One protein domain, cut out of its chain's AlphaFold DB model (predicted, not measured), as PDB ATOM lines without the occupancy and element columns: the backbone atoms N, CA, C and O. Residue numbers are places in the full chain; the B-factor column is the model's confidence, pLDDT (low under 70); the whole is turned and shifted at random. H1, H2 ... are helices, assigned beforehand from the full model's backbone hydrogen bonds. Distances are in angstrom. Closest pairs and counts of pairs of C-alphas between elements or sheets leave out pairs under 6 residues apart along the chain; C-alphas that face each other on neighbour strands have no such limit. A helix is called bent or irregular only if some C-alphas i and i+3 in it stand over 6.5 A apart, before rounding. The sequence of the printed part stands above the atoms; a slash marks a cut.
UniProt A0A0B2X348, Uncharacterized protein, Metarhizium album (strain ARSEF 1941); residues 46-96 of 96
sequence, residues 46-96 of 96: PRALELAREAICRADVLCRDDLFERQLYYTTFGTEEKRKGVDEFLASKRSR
ATOM      1  N   PRO A  46      14.282  42.122 146.802       94.56
ATOM      2  CA  PRO A  46      12.951  41.852 146.263       94.56
ATOM      3  C   PRO A  46      12.464  42.970 145.341       94.56
ATOM      4  O   PRO A  46      11.894  42.678 144.288       94.56
ATOM      5  N   ARG A  47      12.762  44.242 145.648       95.50
ATOM      6  CA  ARG A  47      12.342  45.348 144.782       95.50
ATOM      7  C   ARG A  47      13.072  45.333 143.443       95.50
ATOM      8  O   ARG A  47      12.478  45.646 142.415       95.50
ATOM      9  N   ALA A  48      14.350  44.957 143.435       95.50
ATOM     10  CA  ALA A  48      15.109  44.813 142.195       95.50
ATOM     11  C   ALA A  48      14.545  43.690 141.306       95.50
ATOM     12  O   ALA A  48      14.436  43.878 140.093       95.50
ATOM     13  N   LEU A  49      14.142  42.558 141.896       96.69
ATOM     14  CA  LEU A  49      13.521  41.446 141.166       96.69
ATOM     15  C   LEU A  49      12.168  41.825 140.559       96.69
ATOM     16  O   LEU A  49      11.900  41.487 139.407       96.69
ATOM     17  N   GLU A  50      11.327  42.542 141.306       96.50
ATOM     18  CA  GLU A  50      10.041  43.040 140.807       96.50
ATOM     19  C   GLU A  50      10.219  43.934 139.579       96.50
ATOM     20  O   GLU A  50       9.585  43.701 138.551       96.50
ATOM     21  N   LEU A  51      11.122  44.917 139.668       96.94
ATOM     22  CA  LEU A  51      11.405  45.849 138.577       96.94
ATOM     23  C   LEU A  51      11.996  45.117 137.360       96.94
ATOM     24  O   LEU A  51      11.593  45.374 136.228       96.94
ATOM     25  N   ALA A  52      12.907  44.162 137.567       96.06
ATOM     26  CA  ALA A  52      13.452  43.354 136.477       96.06
ATOM     27  C   ALA A  52      12.360  42.531 135.773       96.06
ATOM     28  O   ALA A  52      12.282  42.520 134.544       96.06
ATOM     29  N   ARG A  53      11.473  41.883 136.542       95.88
ATOM     30  CA  ARG A  53      10.330  41.141 135.993       95.88
ATOM     31  C   ARG A  53       9.401  42.058 135.199       95.88
ATOM     32  O   ARG A  53       8.948  41.674 134.126       95.88
ATOM     33  N   GLU A  54       9.122  43.254 135.709       96.12
ATOM     34  CA  GLU A  54       8.269  44.237 135.037       96.12
ATOM     35  C   GLU A  54       8.855  44.675 133.686       96.12
ATOM     36  O   GLU A  54       8.130  44.699 132.689       96.12
ATOM     37  N   ALA A  55      10.165  44.937 133.626       95.62
ATOM     38  CA  ALA A  55      10.864  45.249 132.378       95.62
ATOM     39  C   ALA A  55      10.718  44.119 131.342       95.62
ATOM     40  O   ALA A  55      10.326  44.374 130.203       95.62
ATOM     41  N   ILE A  56      10.968  42.869 131.755       93.88
ATOM     42  CA  ILE A  56      10.893  41.684 130.883       93.88
ATOM     43  C   ILE A  56       9.469  41.477 130.359       93.88
ATOM     44  O   ILE A  56       9.267  41.357 129.154       93.88
ATOM     45  N   CYS A  57       8.469  41.475 131.245       94.19
ATOM     46  CA  CYS A  57       7.078  41.255 130.846       94.19
ATOM     47  C   CYS A  57       6.566  42.343 129.896       94.19
ATOM     48  O   CYS A  57       5.772  42.052 129.005       94.19
ATOM     49  N   ARG A  58       7.005  43.595 130.063       93.38
ATOM     50  CA  ARG A  58       6.613  44.676 129.153       93.38
ATOM     51  C   ARG A  58       7.284  44.548 127.784       93.38
ATOM     52  O   ARG A  58       6.653  44.839 126.769       93.38
ATOM     53  N   ALA A  59       8.537  44.099 127.751       92.62
ATOM     54  CA  ALA A  59       9.274  43.890 126.510       92.62
ATOM     55  C   ALA A  59       8.700  42.746 125.655       92.62
ATOM     56  O   ALA A  59       8.897  42.767 124.445       92.62
ATOM     57  N   ASP A  60       7.945  41.809 126.237       89.56
ATOM     58  CA  ASP A  60       7.367  40.653 125.531       89.56
ATOM     59  C   ASP A  60       6.504  41.052 124.315       89.56
ATOM     60  O   ASP A  60       6.564  40.435 123.256       89.56
ATOM     61  N   VAL A  61       5.761  42.161 124.419       87.69
ATOM     62  CA  VAL A  61       4.921  42.683 123.320       87.69
ATOM     63  C   VAL A  61       5.701  43.598 122.367       87.69
ATOM     64  O   VAL A  61       5.321  43.769 121.210       87.69
ATOM     65  N   LEU A  62       6.781  44.218 122.847       85.56
ATOM     66  CA  LEU A  62       7.501  45.286 122.143       85.56
ATOM     67  C   LEU A  62       8.831  44.825 121.531       85.56
ATOM     68  O   LEU A  62       9.492  45.611 120.852       85.56
ATOM     69  N   CYS A  63       9.258  43.590 121.811       85.19
ATOM     70  CA  CYS A  63      10.610  43.041 121.636       85.19
ATOM     71  C   CYS A  63      11.714  43.782 122.418       85.19
ATOM     72  O   CYS A  63      12.754  43.198 122.714       85.19
ATOM     73  N   ARG A  64      11.518  45.069 122.728       90.12
ATOM     74  CA  ARG A  64      12.429  45.946 123.464       90.12
ATOM     75  C   ARG A  64      11.685  47.193 123.948       90.12
ATOM     76  O   ARG A  64      10.936  47.791 123.180       90.12
ATOM     77  N   ASP A  65      11.955  47.638 125.174       93.81
ATOM     78  CA  ASP A  65      11.467  48.921 125.707       93.81
ATOM     79  C   ASP A  65      12.559  49.615 126.542       93.81
ATOM     80  O   ASP A  65      12.512  49.672 127.771       93.81
ATOM     81  N   ASP A  66      13.577  50.138 125.847       94.38
ATOM     82  CA  ASP A  66      14.774  50.729 126.466       94.38
ATOM     83  C   ASP A  66      14.441  51.912 127.392       94.38
ATOM     84  O   ASP A  66      15.117  52.159 128.395       94.38
ATOM     85  N   LEU A  67      13.409  52.692 127.043       95.19
ATOM     86  CA  LEU A  67      12.997  53.848 127.835       95.19
ATOM     87  C   LEU A  67      12.425  53.404 129.175       95.19
ATOM     88  O   LEU A  67      12.789  53.980 130.204       95.19
ATOM     89  N   PHE A  68      11.566  52.389 129.160       95.69
ATOM     90  CA  PHE A  68      10.982  51.838 130.367       95.69
ATOM     91  C   PHE A  68      12.022  51.123 131.229       95.69
ATOM     92  O   PHE A  68      12.118  51.402 132.423       95.69
ATOM     93  N   GLU A  69      12.870  50.284 130.627       96.00
ATOM     94  CA  GLU A  69      13.965  49.619 131.338       96.00
ATOM     95  C   GLU A  69      14.861  50.645 132.050       96.00
ATOM     96  O   GLU A  69      15.150  50.516 133.243       96.00
ATOM     97  N   ARG A  70      15.223  51.736 131.363       96.62
ATOM     98  CA  ARG A  70      16.018  52.822 131.949       96.62
ATOM     99  C   ARG A  70      15.303  53.529 133.102       96.62
ATOM    100  O   ARG A  70      15.950  53.884 134.087       96.62
ATOM    101  N   GLN A  71      13.991  53.745 133.009       97.25
ATOM    102  CA  GLN A  71      13.207  54.340 134.098       97.25
ATOM    103  C   GLN A  71      13.190  53.441 135.338       97.25
ATOM    104  O   GLN A  71      13.429  53.918 136.452       97.25
ATOM    105  N   LEU A  72      12.966  52.139 135.154       97.25
ATOM    106  CA  LEU A  72      13.009  51.170 136.246       97.25
ATOM    107  C   LEU A  72      14.415  51.083 136.849       97.25
ATOM    108  O   LEU A  72      14.559  51.114 138.071       97.25
ATOM    109  N   TYR A  73      15.461  51.103 136.018       95.62
ATOM    110  CA  TYR A  73      16.847  51.166 136.477       95.62
ATOM    111  C   TYR A  73      17.111  52.399 137.351       95.62
ATOM    112  O   TYR A  73      17.642  52.257 138.451       95.62
ATOM    113  N   TYR A  74      16.688  53.597 136.937       96.94
ATOM    114  CA  TYR A  74      16.807  54.805 137.766       96.94
ATOM    115  C   TYR A  74      16.012  54.709 139.066       96.94
ATOM    116  O   TYR A  74      16.493  55.137 140.113       96.94
ATOM    117  N   THR A  75      14.847  54.068 139.027       96.50
ATOM    118  CA  THR A  75      14.035  53.818 140.222       96.50
ATOM    119  C   THR A  75      14.799  52.971 141.244       96.50
ATOM    120  O   THR A  75      14.712  53.239 142.442       96.50
ATOM    121  N   THR A  76      15.631  52.015 140.800       96.12
ATOM    122  CA  THR A  76      16.446  51.203 141.725       96.12
ATOM    123  C   THR A  76      17.393  52.039 142.586       96.12
ATOM    124  O   THR A  76      17.621  51.674 143.738       96.12
ATOM    125  N   PHE A  77      17.902  53.178 142.100       94.31
ATOM    126  CA  PHE A  77      18.817  54.034 142.873       94.31
ATOM    127  C   PHE A  77      18.162  54.667 144.102       94.31
ATOM    128  O   PHE A  77      18.868  55.012 145.045       94.31
ATOM    129  N   GLY A  78      16.832  54.782 144.119       95.00
ATOM    130  CA  GLY A  78      16.083  55.245 145.288       95.00
ATOM    131  C   GLY A  78      15.857  54.171 146.355       95.00
ATOM    132  O   GLY A  78      15.314  54.477 147.413       95.00
ATOM    133  N   THR A  79      16.233  52.913 146.101       96.00
ATOM    134  CA  THR A  79      15.967  51.798 147.023       96.00
ATOM    135  C   THR A  79      17.088  51.618 148.045       96.00
ATOM    136  O   THR A  79      18.274  51.767 147.741       96.00
ATOM    137  N   GLU A  80      16.728  51.228 149.272       94.81
ATOM    138  CA  GLU A  80      17.728  50.876 150.286       94.81
ATOM    139  C   GLU A  80      18.562  49.657 149.889       94.81
ATOM    140  O   GLU A  80      19.756  49.614 150.180       94.81
ATOM    141  N   GLU A  81      17.938  48.686 149.218       94.69
ATOM    142  CA  GLU A  81      18.577  47.459 148.735       94.69
ATOM    143  C   GLU A  81      19.741  47.777 147.796       94.69
ATOM    144  O   GLU A  81      20.842  47.255 147.973       94.69
ATOM    145  N   LYS A  82      19.534  48.693 146.839       94.38
ATOM    146  CA  LYS A  82      20.585  49.129 145.915       94.38
ATOM    147  C   LYS A  82      21.745  49.792 146.651       94.38
ATOM    148  O   LYS A  82      22.894  49.489 146.344       94.38
ATOM    149  N   ARG A  83      21.455  50.670 147.618       94.88
ATOM    150  CA  ARG A  83      22.480  51.349 148.425       94.88
ATOM    151  C   ARG A  83      23.325  50.339 149.205       94.88
ATOM    152  O   ARG A  83      24.536  50.304 149.016       94.88
ATOM    153  N   LYS A  84      22.681  49.468 149.993       94.44
ATOM    154  CA  LYS A  84      23.366  48.427 150.781       94.44
ATOM    155  C   LYS A  84      24.194  47.500 149.890       94.44
ATOM    156  O   LYS A  84      25.373  47.300 150.158       94.44
ATOM    157  N   GLY A  85      23.615  47.012 148.791       93.12
ATOM    158  CA  GLY A  85      24.307  46.102 147.878       93.12
ATOM    159  C   GLY A  85      25.542  46.723 147.216       93.12
ATOM    160  O   GLY A  85      26.564  46.052 147.066       93.12
ATOM    161  N   VAL A  86      25.492  48.010 146.849       94.31
ATOM    162  CA  VAL A  86      26.668  48.725 146.321       94.31
ATOM    163  C   VAL A  86      27.726  48.916 147.409       94.31
ATOM    164  O   VAL A  86      28.902  48.654 147.152       94.31
ATOM    165  N   ASP A  87      27.329  49.322 148.616       95.12
ATOM    166  CA  ASP A  87      28.250  49.532 149.738       95.12
ATOM    167  C   ASP A  87      28.987  48.235 150.118       95.12
ATOM    168  O   ASP A  87      30.217  48.229 150.237       95.12
ATOM    169  N   GLU A  88      28.256  47.123 150.236       94.50
ATOM    170  CA  GLU A  88      28.793  45.785 150.511       94.50
ATOM    171  C   GLU A  88      29.742  45.315 149.403       94.50
ATOM    172  O   GLU A  88      30.855  44.851 149.678       94.50
ATOM    173  N   PHE A  89      29.350  45.496 148.138       93.44
ATOM    174  CA  PHE A  89      30.205  45.161 147.004       93.44
ATOM    175  C   PHE A  89      31.519  45.950 147.048       93.44
ATOM    176  O   PHE A  89      32.596  45.355 146.962       93.44
ATOM    177  N   LEU A  90      31.464  47.271 147.245       95.62
ATOM    178  CA  LEU A  90      32.653  48.125 147.330       95.62
ATOM    179  C   LEU A  90      33.530  47.787 148.543       95.62
ATOM    180  O   LEU A  90      34.756  47.827 148.444       95.62
ATOM    181  N   ALA A  91      32.935  47.438 149.686       94.69
ATOM    182  CA  ALA A  91      33.670  46.962 150.856       94.69
ATOM    183  C   ALA A  91      34.422  45.653 150.560       94.69
ATOM    184  O   ALA A  91      35.620  45.567 150.834       94.69
ATOM    185  N   SER A  92      33.771  44.683 149.908       91.38
ATOM    186  CA  SER A  92      34.398  43.404 149.538       91.38
ATOM    187  C   SER A  92      35.599  43.570 148.596       91.38
ATOM    188  O   SER A  92      36.561  42.810 148.677       91.38
ATOM    189  N   LYS A  93      35.581  44.593 147.726       89.12
ATOM    190  CA  LYS A  93      36.682  44.901 146.798       89.12
ATOM    191  C   LYS A  93      37.887  45.562 147.463       89.12
ATOM    192  O   LYS A  93      38.973  45.473 146.911       89.12
ATOM    193  N   ARG A  94      37.704  46.213 148.615       80.06
ATOM    194  CA  ARG A  94      38.788  46.842 149.395       80.06
ATOM    195  C   ARG A  94      39.498  45.868 150.332       80.06
ATOM    196  O   ARG A  94      40.611  46.141 150.755       80.06
ATOM    197  N   SER A  95      38.840  44.763 150.676       69.62
ATOM    198  CA  SER A  95      39.376  43.722 151.561       69.62
ATOM    199  C   SER A  95      40.144  42.618 150.815       69.62
ATOM    200  O   SER A  95      40.523  41.624 151.436       69.62
ATOM    201  N   ARG A  96      40.333  42.759 149.501       53.72
ATOM    202  CA  ARG A  96      41.049  41.827 148.624       53.72
ATOM    203  C   ARG A  96      42.330  42.480 148.133       53.72
ATOM    204  O   ARG A  96      43.315  41.732 147.980       53.72
TER     205      ARG A  96
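AT A GLANCE: This is residues 46 to 96 of the 96 residues of an uncharacterized protein of Metarhizium album (strain ARSEF 1941) (UniProt A0A0B2X348). The longest helix, H1, lies side by side with H2 in a helical hairpin, and the third helix, H3, turns away from the open end of that hairpin, giving the whole the shape of a wide L. Residues 83 to 96 stick out as a free arm, which makes much of the length. The printed part has 51 residues with three named helices in the order H1, H2, H3 and no named strand; the class is all helix. It is loose, with a radius of gyration of the C-alphas of 13.8 A, and spans 44 by 20 by 16 A.

IN THESE COORDINATES: H1, residues 46 to 62, is 25.0 A long from C-alpha 46 at (12.951, 41.852, 146.263) to C-alpha 62 at (7.501, 45.286, 122.143). It is neither bent nor irregular, but only just: C-alphas 58 and 61 are 6.4 A apart. H2, residues 66 to 76, measures 15.4 A. H3, residues 80 to 94, measures 21.5 A and ends with C-alpha 94 at (38.788, 46.842, 149.395).

HOW THE PARTS SIT: H1 and H2 touch, with the C-alphas of Ala 55 and Glu 69 closest at 5.5 A. This hairpin has a shallow tilt of 8 degrees, opposite ways. H1 and H3 only just touch, and only at their ends, with 3 pairs of C-alphas within 8 A; the closest are those of Arg 47 and Glu 81, 7.7 A apart. H1 touches H3 with residues 47 to 48 alone, and H3 touches H1 with residues 81 to 82 alone. Their lines are only just about perpendicular, at 73 degrees. H2 and H3 are close but not clearly touching, with the C-alphas of Thr 76 and Lys 82 closest at 6.2 A, and about perpendicular at 80 degrees. Each O i to N i+4 pair is within hydrogen-bond range in H2 and H3, and 11 of 13 are in H1.

THE WHOLE: The C-alphas of Val 61 and Ser 95, the two farthest apart, are 44.6 A from each other. Without residues 83 to 96 the body spans 31 by 17 by 7 A. The printed part has no cut, and both links are tight. The mean pLDDT of the printed part is 92.7; residues 95 to 96 are under 70.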